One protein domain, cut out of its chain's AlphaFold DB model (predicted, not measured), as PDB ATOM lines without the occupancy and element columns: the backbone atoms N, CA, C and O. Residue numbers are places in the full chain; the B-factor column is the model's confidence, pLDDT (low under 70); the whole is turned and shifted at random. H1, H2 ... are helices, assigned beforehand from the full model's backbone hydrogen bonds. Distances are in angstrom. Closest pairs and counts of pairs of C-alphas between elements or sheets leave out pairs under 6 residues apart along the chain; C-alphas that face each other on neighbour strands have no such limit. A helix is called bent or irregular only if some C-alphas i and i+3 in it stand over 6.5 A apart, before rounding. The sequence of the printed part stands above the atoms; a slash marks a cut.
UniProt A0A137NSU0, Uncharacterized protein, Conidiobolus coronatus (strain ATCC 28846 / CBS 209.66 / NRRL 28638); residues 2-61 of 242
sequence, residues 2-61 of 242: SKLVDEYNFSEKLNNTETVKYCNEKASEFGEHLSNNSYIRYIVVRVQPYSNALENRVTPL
ATOM      1  N   SER A   2      42.497  -3.738  53.620       76.69
ATOM      2  CA  SER A   2      41.106  -4.147  53.305       76.69
ATOM      3  C   SER A   2      40.380  -3.254  52.288       76.69
ATOM      4  O   SER A   2      39.914  -3.760  51.280       76.69
ATOM      5  N   LYS A   3      40.380  -1.923  52.473       74.94
ATOM      6  CA  LYS A   3      39.700  -0.990  51.549       74.94
ATOM      7  C   LYS A   3      40.157  -1.103  50.087       74.94
ATOM      8  O   LYS A   3      39.338  -0.981  49.192       74.94
ATOM      9  N   LEU A   4      41.449  -1.341  49.857       72.38
ATOM     10  CA  LEU A   4      42.010  -1.451  48.504       72.38
ATOM     11  C   LEU A   4      41.656  -2.792  47.850       72.38
ATOM     12  O   LEU A   4      41.465  -2.856  46.642       72.38
ATOM     13  N   VAL A   5      41.544  -3.852  48.654       78.06
ATOM     14  CA  VAL A   5      41.082  -5.169  48.197       78.06
ATOM     15  C   VAL A   5      39.597  -5.112  47.837       78.06
ATOM     16  O   VAL A   5      39.201  -5.631  46.797       78.06
ATOM     17  N   ASP A   6      38.788  -4.428  48.646       77.81
ATOM     18  CA  ASP A   6      37.362  -4.231  48.371       77.81
ATOM     19  C   ASP A   6      37.136  -3.407  47.093       77.81
ATOM     20  O   ASP A   6      36.280  -3.749  46.278       77.81
ATOM     21  N   GLU A   7      37.935  -2.357  46.880       76.06
ATOM     22  CA  GLU A   7      37.869  -1.509  45.684       76.06
ATOM     23  C   GLU A   7      38.330  -2.248  44.415       76.06
ATOM     24  O   GLU A   7      37.673  -2.149  43.377       76.06
ATOM     25  N   TYR A   8      39.390  -3.061  44.507       76.81
ATOM     26  CA  TYR A   8      39.865  -3.903  43.404       76.81
ATOM     27  C   TYR A   8      38.821  -4.953  42.994       76.81
ATOM     28  O   TYR A   8      38.436  -5.021  41.827       76.81
ATOM     29  N   ASN A   9      38.281  -5.698  43.965       80.94
ATOM     30  CA  ASN A   9      37.239  -6.702  43.724       80.94
ATOM     31  C   ASN A   9      35.960  -6.072  43.148       80.94
ATOM     32  O   ASN A   9      35.261  -6.674  42.331       80.94
ATOM     33  N   PHE A  10      35.630  -4.850  43.575       80.88
ATOM     34  CA  PHE A  10      34.484  -4.113  43.054       80.88
ATOM     35  C   PHE A  10      34.701  -3.645  41.610       80.88
ATOM     36  O   PHE A  10      33.799  -3.787  40.784       80.88
ATOM     37  N   SER A  11      35.895  -3.143  41.285       76.88
ATOM     38  CA  SER A  11      36.260  -2.752  39.921       76.88
ATOM     39  C   SER A  11      36.265  -3.948  38.963       76.88
ATOM     40  O   SER A  11      35.710  -3.868  37.867       76.88
ATOM     41  N   GLU A  12      36.786  -5.098  39.398       82.44
ATOM     42  CA  GLU A  12      36.753  -6.348  38.630       82.44
ATOM     43  C   GLU A  12      35.314  -6.799  38.338       82.44
ATOM     44  O   GLU A  12      34.963  -7.131  37.204       82.44
ATOM     45  N   LYS A  13      34.435  -6.711  39.341       77.94
ATOM     46  CA  LYS A  13      33.010  -7.025  39.196       77.94
ATOM     47  C   LYS A  13      32.287  -6.086  38.224       77.94
ATOM     48  O   LYS A  13      31.359  -6.520  37.546       77.94
ATOM     49  N   LEU A  14      32.700  -4.822  38.150       76.25
ATOM     50  CA  LEU A  14      32.148  -3.829  37.221       76.25
ATOM     51  C   LEU A  14      32.676  -3.972  35.795       76.25
ATOM     52  O   LEU A  14      31.959  -3.626  34.862       76.25
ATOM     53  N   ASN A  15      33.888  -4.498  35.624       78.19
ATOM     54  CA  ASN A  15      34.470  -4.780  34.312       78.19
ATOM     55  C   ASN A  15      34.031  -6.139  33.741       78.19
ATOM     56  O   ASN A  15      34.319  -6.437  32.584       78.19
ATOM     57  N   ASN A  16      33.306  -6.956  34.514       84.56
ATOM     58  CA  ASN A  16      32.725  -8.198  34.021       84.56
ATOM     59  C   ASN A  16      31.647  -7.912  32.956       84.56
ATOM     60  O   ASN A  16      30.602  -7.318  33.240       84.56
ATOM     61  N   THR A  17      31.882  -8.411  31.741       81.94
ATOM     62  CA  THR A  17      31.017  -8.261  30.563       81.94
ATOM     63  C   THR A  17      29.559  -8.658  30.815       81.94
ATOM     64  O   THR A  17      28.653  -7.982  30.331       81.94
ATOM     65  N   GLU A  18      29.299  -9.705  31.603       83.62
ATOM     66  CA  GLU A  18      27.931 -10.131  31.937       83.62
ATOM     67  C   GLU A  18      27.229  -9.126  32.852       83.62
ATOM     68  O   GLU A  18      26.057  -8.802  32.656       83.62
ATOM     69  N   THR A  19      27.964  -8.580  33.824       78.31
ATOM     70  CA  THR A  19      27.436  -7.585  34.768       78.31
ATOM     71  C   THR A  19      27.135  -6.273  34.050       78.31
ATOM     72  O   THR A  19      26.074  -5.686  34.269       78.31
ATOM     73  N   VAL A  20      28.020  -5.842  33.146       78.94
ATOM     74  CA  VAL A  20      27.802  -4.667  32.291       78.94
ATOM     75  C   VAL A  20      26.591  -4.876  31.388       78.94
ATOM     76  O   VAL A  20      25.731  -4.003  31.322       78.94
ATOM     77  N   LYS A  21      26.473  -6.040  30.737       83.69
ATOM     78  CA  LYS A  21      25.342  -6.350  29.853       83.69
ATOM     79  C   LYS A  21      24.009  -6.334  30.605       83.69
ATOM     80  O   LYS A  21      23.088  -5.653  30.164       83.69
ATOM     81  N   TYR A  22      23.945  -6.977  31.772       83.62
ATOM     82  CA  TYR A  22      22.768  -6.956  32.643       83.62
ATOM     83  C   TYR A  22      22.397  -5.533  33.087       83.62
ATOM     84  O   TYR A  22      21.239  -5.125  32.994       83.62
ATOM     85  N   CYS A  23      23.376  -4.747  33.549       79.00
ATOM     86  CA  CYS A  23      23.129  -3.361  33.948       79.00
ATOM     87  C   CYS A  23      22.704  -2.498  32.757       79.00
ATOM     88  O   CYS A  23      21.949  -1.541  32.938       79.00
ATOM     89  N   ASN A  24      23.169  -2.829  31.550       78.44
ATOM     90  CA  ASN A  24      22.818  -2.107  30.342       78.44
ATOM     91  C   ASN A  24      21.377  -2.350  29.912       78.44
ATOM     92  O   ASN A  24      20.642  -1.380  29.733       78.44
ATOM     93  N   GLU A  25      20.982  -3.617  29.838       83.50
ATOM     94  CA  GLU A  25      19.631  -4.069  29.505       83.50
ATOM     95  C   GLU A  25      18.595  -3.526  30.494       83.50
ATOM     96  O   GLU A  25      17.608  -2.895  30.109       83.50
ATOM     97  N   LYS A  26      18.874  -3.661  31.793       77.69
ATOM     98  CA  LYS A  26      17.957  -3.168  32.821       77.69
ATOM     99  C   LYS A  26      17.855  -1.644  32.818       77.69
ATOM    100  O   LYS A  26      16.791  -1.101  33.060       77.69
ATOM    101  N   ALA A  27      18.944  -0.934  32.533       71.69
ATOM    102  CA  ALA A  27      18.919   0.524  32.420       71.69
ATOM    103  C   ALA A  27      18.173   1.022  31.173       71.69
ATOM    104  O   ALA A  27      17.551   2.076  31.252       71.69
ATOM    105  N   SER A  28      18.195   0.287  30.053       68.19
ATOM    106  CA  SER A  28      17.370   0.638  28.884       68.19
ATOM    107  C   SER A  28      15.870   0.499  29.155       68.19
ATOM    108  O   SER A  28      15.089   1.254  28.589       68.19
ATOM    109  N   GLU A  29      15.467  -0.395  30.064       73.12
ATOM    110  CA  GLU A  29      14.073  -0.536  30.509       73.12
ATOM    111  C   GLU A  29      13.569   0.700  31.282       73.12
ATOM    112  O   GLU A  29      12.383   1.015  31.249       73.12
ATOM    113  N   PHE A  30      14.467   1.442  31.943       66.00
ATOM    114  CA  PHE A  30      14.113   2.622  32.741       66.00
ATOM    115  C   PHE A  30      13.924   3.910  31.923       66.00
ATOM    116  O   PHE A  30      13.508   4.914  32.493       66.00
ATOM    117  N   GLY A  31      14.200   3.904  30.611       56.00
ATOM    118  CA  GLY A  31      13.894   5.026  29.705       56.00
ATOM    119  C   GLY A  31      14.651   6.338  29.966       56.00
ATOM    120  O   GLY A  31      14.374   7.338  29.313       56.00
ATOM    121  N   GLU A  32      15.610   6.355  30.892       58.34
ATOM    122  CA  GLU A  32      16.383   7.541  31.266       58.34
ATOM    123  C   GLU A  32      17.804   7.427  30.683       58.34
ATOM    124  O   GLU A  32      18.409   6.352  30.711       58.34
ATOM    125  N   HIS A  33      18.362   8.521  30.150       55.06
ATOM    126  CA  HIS A  33      19.773   8.595  29.749       55.06
ATOM    127  C   HIS A  33      20.653   8.527  31.013       55.06
ATOM    128  O   HIS A  33      21.147   9.538  31.516       55.06
ATOM    129  N   LEU A  34      20.805   7.328  31.584       67.25
ATOM    130  CA  LEU A  34      21.683   7.103  32.724       67.25
ATOM    131  C   LEU A  34      23.108   7.518  32.350       67.25
ATOM    132  O   LEU A  34      23.573   7.284  31.235       67.25
ATOM    133  N   SER A  35      23.795   8.124  33.319       71.94
ATOM    134  CA  SER A  35      25.193   8.535  33.206       71.94
ATOM    135  C   SER A  35      26.047   7.450  32.540       71.94
ATOM    136  O   SER A  35      25.975   6.281  32.923       71.94
ATOM    137  N   ASN A  36      26.923   7.849  31.608       75.38
ATOM    138  CA  ASN A  36      27.895   6.961  30.950       75.38
ATOM    139  C   ASN A  36      28.858   6.271  31.942       75.38
ATOM    140  O   ASN A  36      29.631   5.399  31.555       75.38
ATOM    141  N   ASN A  37      28.839   6.669  33.216       81.19
ATOM    142  CA  ASN A  37      29.645   6.083  34.269       81.19
ATOM    143  C   ASN A  37      29.092   4.709  34.715       81.19
ATOM    144  O   ASN A  37      28.060   4.621  35.391       81.19
ATOM    145  N   SER A  38      29.832   3.640  34.399       77.31
ATOM    146  CA  SER A  38      29.510   2.241  34.731       77.31
ATOM    147  C   SER A  38      29.229   2.008  36.220       77.31
ATOM    148  O   SER A  38      28.350   1.216  36.568       77.31
ATOM    149  N   TYR A  39      29.920   2.733  37.106       79.94
ATOM    150  CA  TYR A  39      29.748   2.634  38.557       79.94
ATOM    151  C   TYR A  39      28.355   3.108  38.991       79.94
ATOM    152  O   TYR A  39      27.669   2.440  39.767       79.94
ATOM    153  N   ILE A  40      27.906   4.245  38.453       79.38
ATOM    154  CA  ILE A  40      26.597   4.830  38.771       79.38
ATOM    155  C   ILE A  40      25.478   3.920  38.264       79.38
ATOM    156  O   ILE A  40      24.531   3.641  38.999       79.38
ATOM    157  N   ARG A  41      25.622   3.383  37.045       80.56
ATOM    158  CA  ARG A  41      24.647   2.457  36.449       80.56
ATOM    159  C   ARG A  41      24.433   1.217  37.314       80.56
ATOM    160  O   ARG A  41      23.293   0.839  37.580       80.56
ATOM    161  N   TYR A  42      25.522   0.624  37.802       82.88
ATOM    162  CA  TYR A  42      25.469  -0.541  38.682       82.88
ATOM    163  C   TYR A  42      24.725  -0.254  39.993       82.88
ATOM    164  O   TYR A  42      23.845  -1.020  40.397       82.88
ATOM    165  N   ILE A  43      25.048   0.866  40.649       83.38
ATOM    166  CA  ILE A  43      24.421   1.253  41.919       83.38
ATOM    167  C   ILE A  43      22.922   1.493  41.722       83.38
ATOM    168  O   ILE A  43      22.117   0.956  42.487       83.38
ATOM    169  N   VAL A  44      22.532   2.236  40.681       81.75
ATOM    170  CA  VAL A  44      21.118   2.521  40.390       81.75
ATOM    171  C   VAL A  44      20.344   1.222  40.173       81.75
ATOM    172  O   VAL A  44      19.365   0.977  40.873       81.75
ATOM    173  N   VAL A  45      20.834   0.329  39.305       81.75
ATOM    174  CA  VAL A  45      20.210  -0.979  39.016       81.75
ATOM    175  C   VAL A  45      20.008  -1.831  40.275       81.75
ATOM    176  O   VAL A  45      19.033  -2.594  40.366       81.75
ATOM    177  N   ARG A  46      20.911  -1.705  41.253       83.44
ATOM    178  CA  ARG A  46      20.855  -2.439  42.519       83.44
ATOM    179  C   ARG A  46      19.902  -1.814  43.539       83.44
ATOM    180  O   ARG A  46      19.221  -2.557  44.241       83.44
ATOM    181  N   VAL A  47      19.850  -0.486  43.629       83.62
ATOM    182  CA  VAL A  47      19.013   0.254  44.594       83.62
ATOM    183  C   VAL A  47      17.555   0.346  44.128       83.62
ATOM    184  O   VAL A  47      16.637   0.325  44.951       83.62
ATOM    185  N   GLN A  48      17.323   0.370  42.816       79.38
ATOM    186  CA  GLN A  48      16.002   0.522  42.208       79.38
ATOM    187  C   GLN A  48      14.908  -0.431  42.733       79.38
ATOM    188  O   GLN A  48      13.832   0.065  43.067       79.38
ATOM    189  N   PRO A  49      15.114  -1.759  42.871       79.94
ATOM    190  CA  PRO A  49      14.066  -2.649  43.383       79.94
ATOM    191  C   PRO A  49      13.632  -2.294  44.810       79.94
ATOM    192  O   PRO A  49      12.452  -2.407  45.136       79.94
ATOM    193  N   TYR A  50      14.553  -1.807  45.647       80.56
ATOM    194  CA  TYR A  50      14.228  -1.339  46.994       80.56
ATOM    195  C   TYR A  50      13.435  -0.031  46.951       80.56
ATOM    196  O   TYR A  50      12.447   0.101  47.673       80.56
ATOM    197  N   SER A  51      13.810   0.905  46.070       78.81
ATOM    198  CA  SER A  51      13.047   2.142  45.847       78.81
ATOM    199  C   SER A  51      11.614   1.841  45.395       78.81
ATOM    200  O   SER A  51      10.671   2.369  45.978       78.81
ATOM    201  N   ASN A  52      11.437   0.939  44.424       77.00
ATOM    202  CA  ASN A  52      10.123   0.558  43.899       77.00
ATOM    203  C   ASN A  52       9.275  -0.173  44.960       77.00
ATOM    204  O   ASN A  52       8.069   0.042  45.067       77.00
ATOM    205  N   ALA A  53       9.897  -1.018  45.790       79.06
ATOM    206  CA  ALA A  53       9.208  -1.699  46.885       79.06
ATOM    207  C   ALA A  53       8.725  -0.724  47.974       79.06
ATOM    208  O   ALA A  53       7.625  -0.889  48.508       79.06
ATOM    209  N   LEU A  54       9.528   0.295  48.299       77.19
ATOM    210  CA  LEU A  54       9.137   1.369  49.217       77.19
ATOM    211  C   LEU A  54       8.027   2.235  48.615       77.19
ATOM    212  O   LEU A  54       7.054   2.542  49.305       77.19
ATOM    213  N   GLU A  55       8.130   2.570  47.328       78.06
ATOM    214  CA  GLU A  55       7.100   3.307  46.590       78.06
ATOM    215  C   GLU A  55       5.755   2.582  46.667       78.06
ATOM    216  O   GLU A  55       4.773   3.176  47.108       78.06
ATOM    217  N   ASN A  56       5.703   1.280  46.383       75.44
ATOM    218  CA  ASN A  56       4.460   0.503  46.435       75.44
ATOM    219  C   ASN A  56       3.812   0.469  47.832       75.44
ATOM    220  O   ASN A  56       2.587   0.464  47.943       75.44
ATOM    221  N   ARG A  57       4.610   0.490  48.907       78.12
ATOM    222  CA  ARG A  57       4.101   0.512  50.294       78.12
ATOM    223  C   ARG A  57       3.605   1.891  50.728       78.12
ATOM    224  O   ARG A  57       2.648   1.978  51.491       78.12
ATOM    225  N   VAL A  58       4.253   2.960  50.263       75.81
ATOM    226  CA  VAL A  58       3.961   4.350  50.661       75.81
ATOM    227  C   VAL A  58       2.895   4.994  49.760       75.81
ATOM    228  O   VAL A  58       2.189   5.906  50.188       75.81
ATOM    229  N   THR A  59       2.723   4.494  48.533       76.50
ATOM    230  CA  THR A  59       1.719   4.954  47.558       76.50
ATOM    231  C   THR A  59       0.280   5.027  48.094       76.50
ATOM    232  O   THR A  59      -0.347   6.065  47.869       76.50
ATOM    233  N   PRO A  60      -0.265   4.031  48.826       80.69
ATOM    234  CA  PRO A  60      -1.652   4.091  49.305       80.69
ATOM    235  C   PRO A  60      -1.893   5.162  50.383       80.69
ATOM    236  O   PRO A  60      -3.021   5.616  50.566       80.69
ATOM    237  N   LEU A  61      -0.850   5.628  51.077       82.62
ATOM    238  CA  LEU A  61      -0.950   6.575  52.194       82.62
ATOM    239  C   LEU A  61      -0.968   8.036  51.715       82.62
ATOM    240  O   LEU A  61      -0.187   8.872  52.175       82.62
TER     241      LEU A  61
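AT A GLANCE: This is residues 2 to 61 of the 242 residues of an uncharacterized protein of Conidiobolus coronatus (strain ATCC 28846 / CBS 209.66 / NRRL 28638) (UniProt A0A137NSU0). Three helices make a small body with two free arms: H2 and the first arm of the bent helix H3 pack together at a steep angle, with the end of H1 near Leu 14 beside them, while residues 2 to 9 of H1 and residues 49 to 61 stick out and make the whole loose and elongated. The printed part has 60 residues with H1, H2 and H3 in that order and no named strand, all helix, loose with a radius of gyration of the C-alphas of 14.1 A, spanning 44 by 27 by 18 A.

IN THESE COORDINATES: H1, residues 2 to 15, begins at C-alpha 2 (41.106, -4.147, 53.305) and is 20.1 A long. H2, residues 17 to 29, is 18.6 A long. H3, residues 38 to 58, was assigned as one helix by its hydrogen bonds but is bent: C-alphas 46 and 49 are 6.8 A apart. Its arms are H3a, residues 38 to 46, 12.5 A, and H3b, residues 49 to 58, 14.3 A, ending at C-alpha 58 (3.961, 4.350, 50.661).

HOW THE PARTS SIT: H1 only just touches H3a, with residue 14 alone and 3 pairs of C-alphas within 8 A; the closest C-alphas, of Leu 14 and Tyr 39, are 7.0 A apart, and the lines are about perpendicular at 90 degrees. H1 and H2 are close but not clearly touching, the closest C-alphas, of Leu 14 and Val 20, being 6.6 A apart. H2 touches H3a at a steep tilt of 64 degrees, the same way; their closest C-alphas, of Cys 23 and Tyr 42, are 6.0 A apart. H3a and H3b stand at a steep tilt of 41 degrees. H3b is apart from H1 and H2. In H1, H2, H3a and H3b every O i to N i+4 pair is within hydrogen-bond range.

THE WHOLE: The C-alphas farthest apart, of Leu 4 and Pro 60, are 44.0 A apart. The printed part has no cut; the link from H1 to H2 is tight, that from H2 to H3 short. The pLDDT is under 70 at residue 28 and residues 30 to 34.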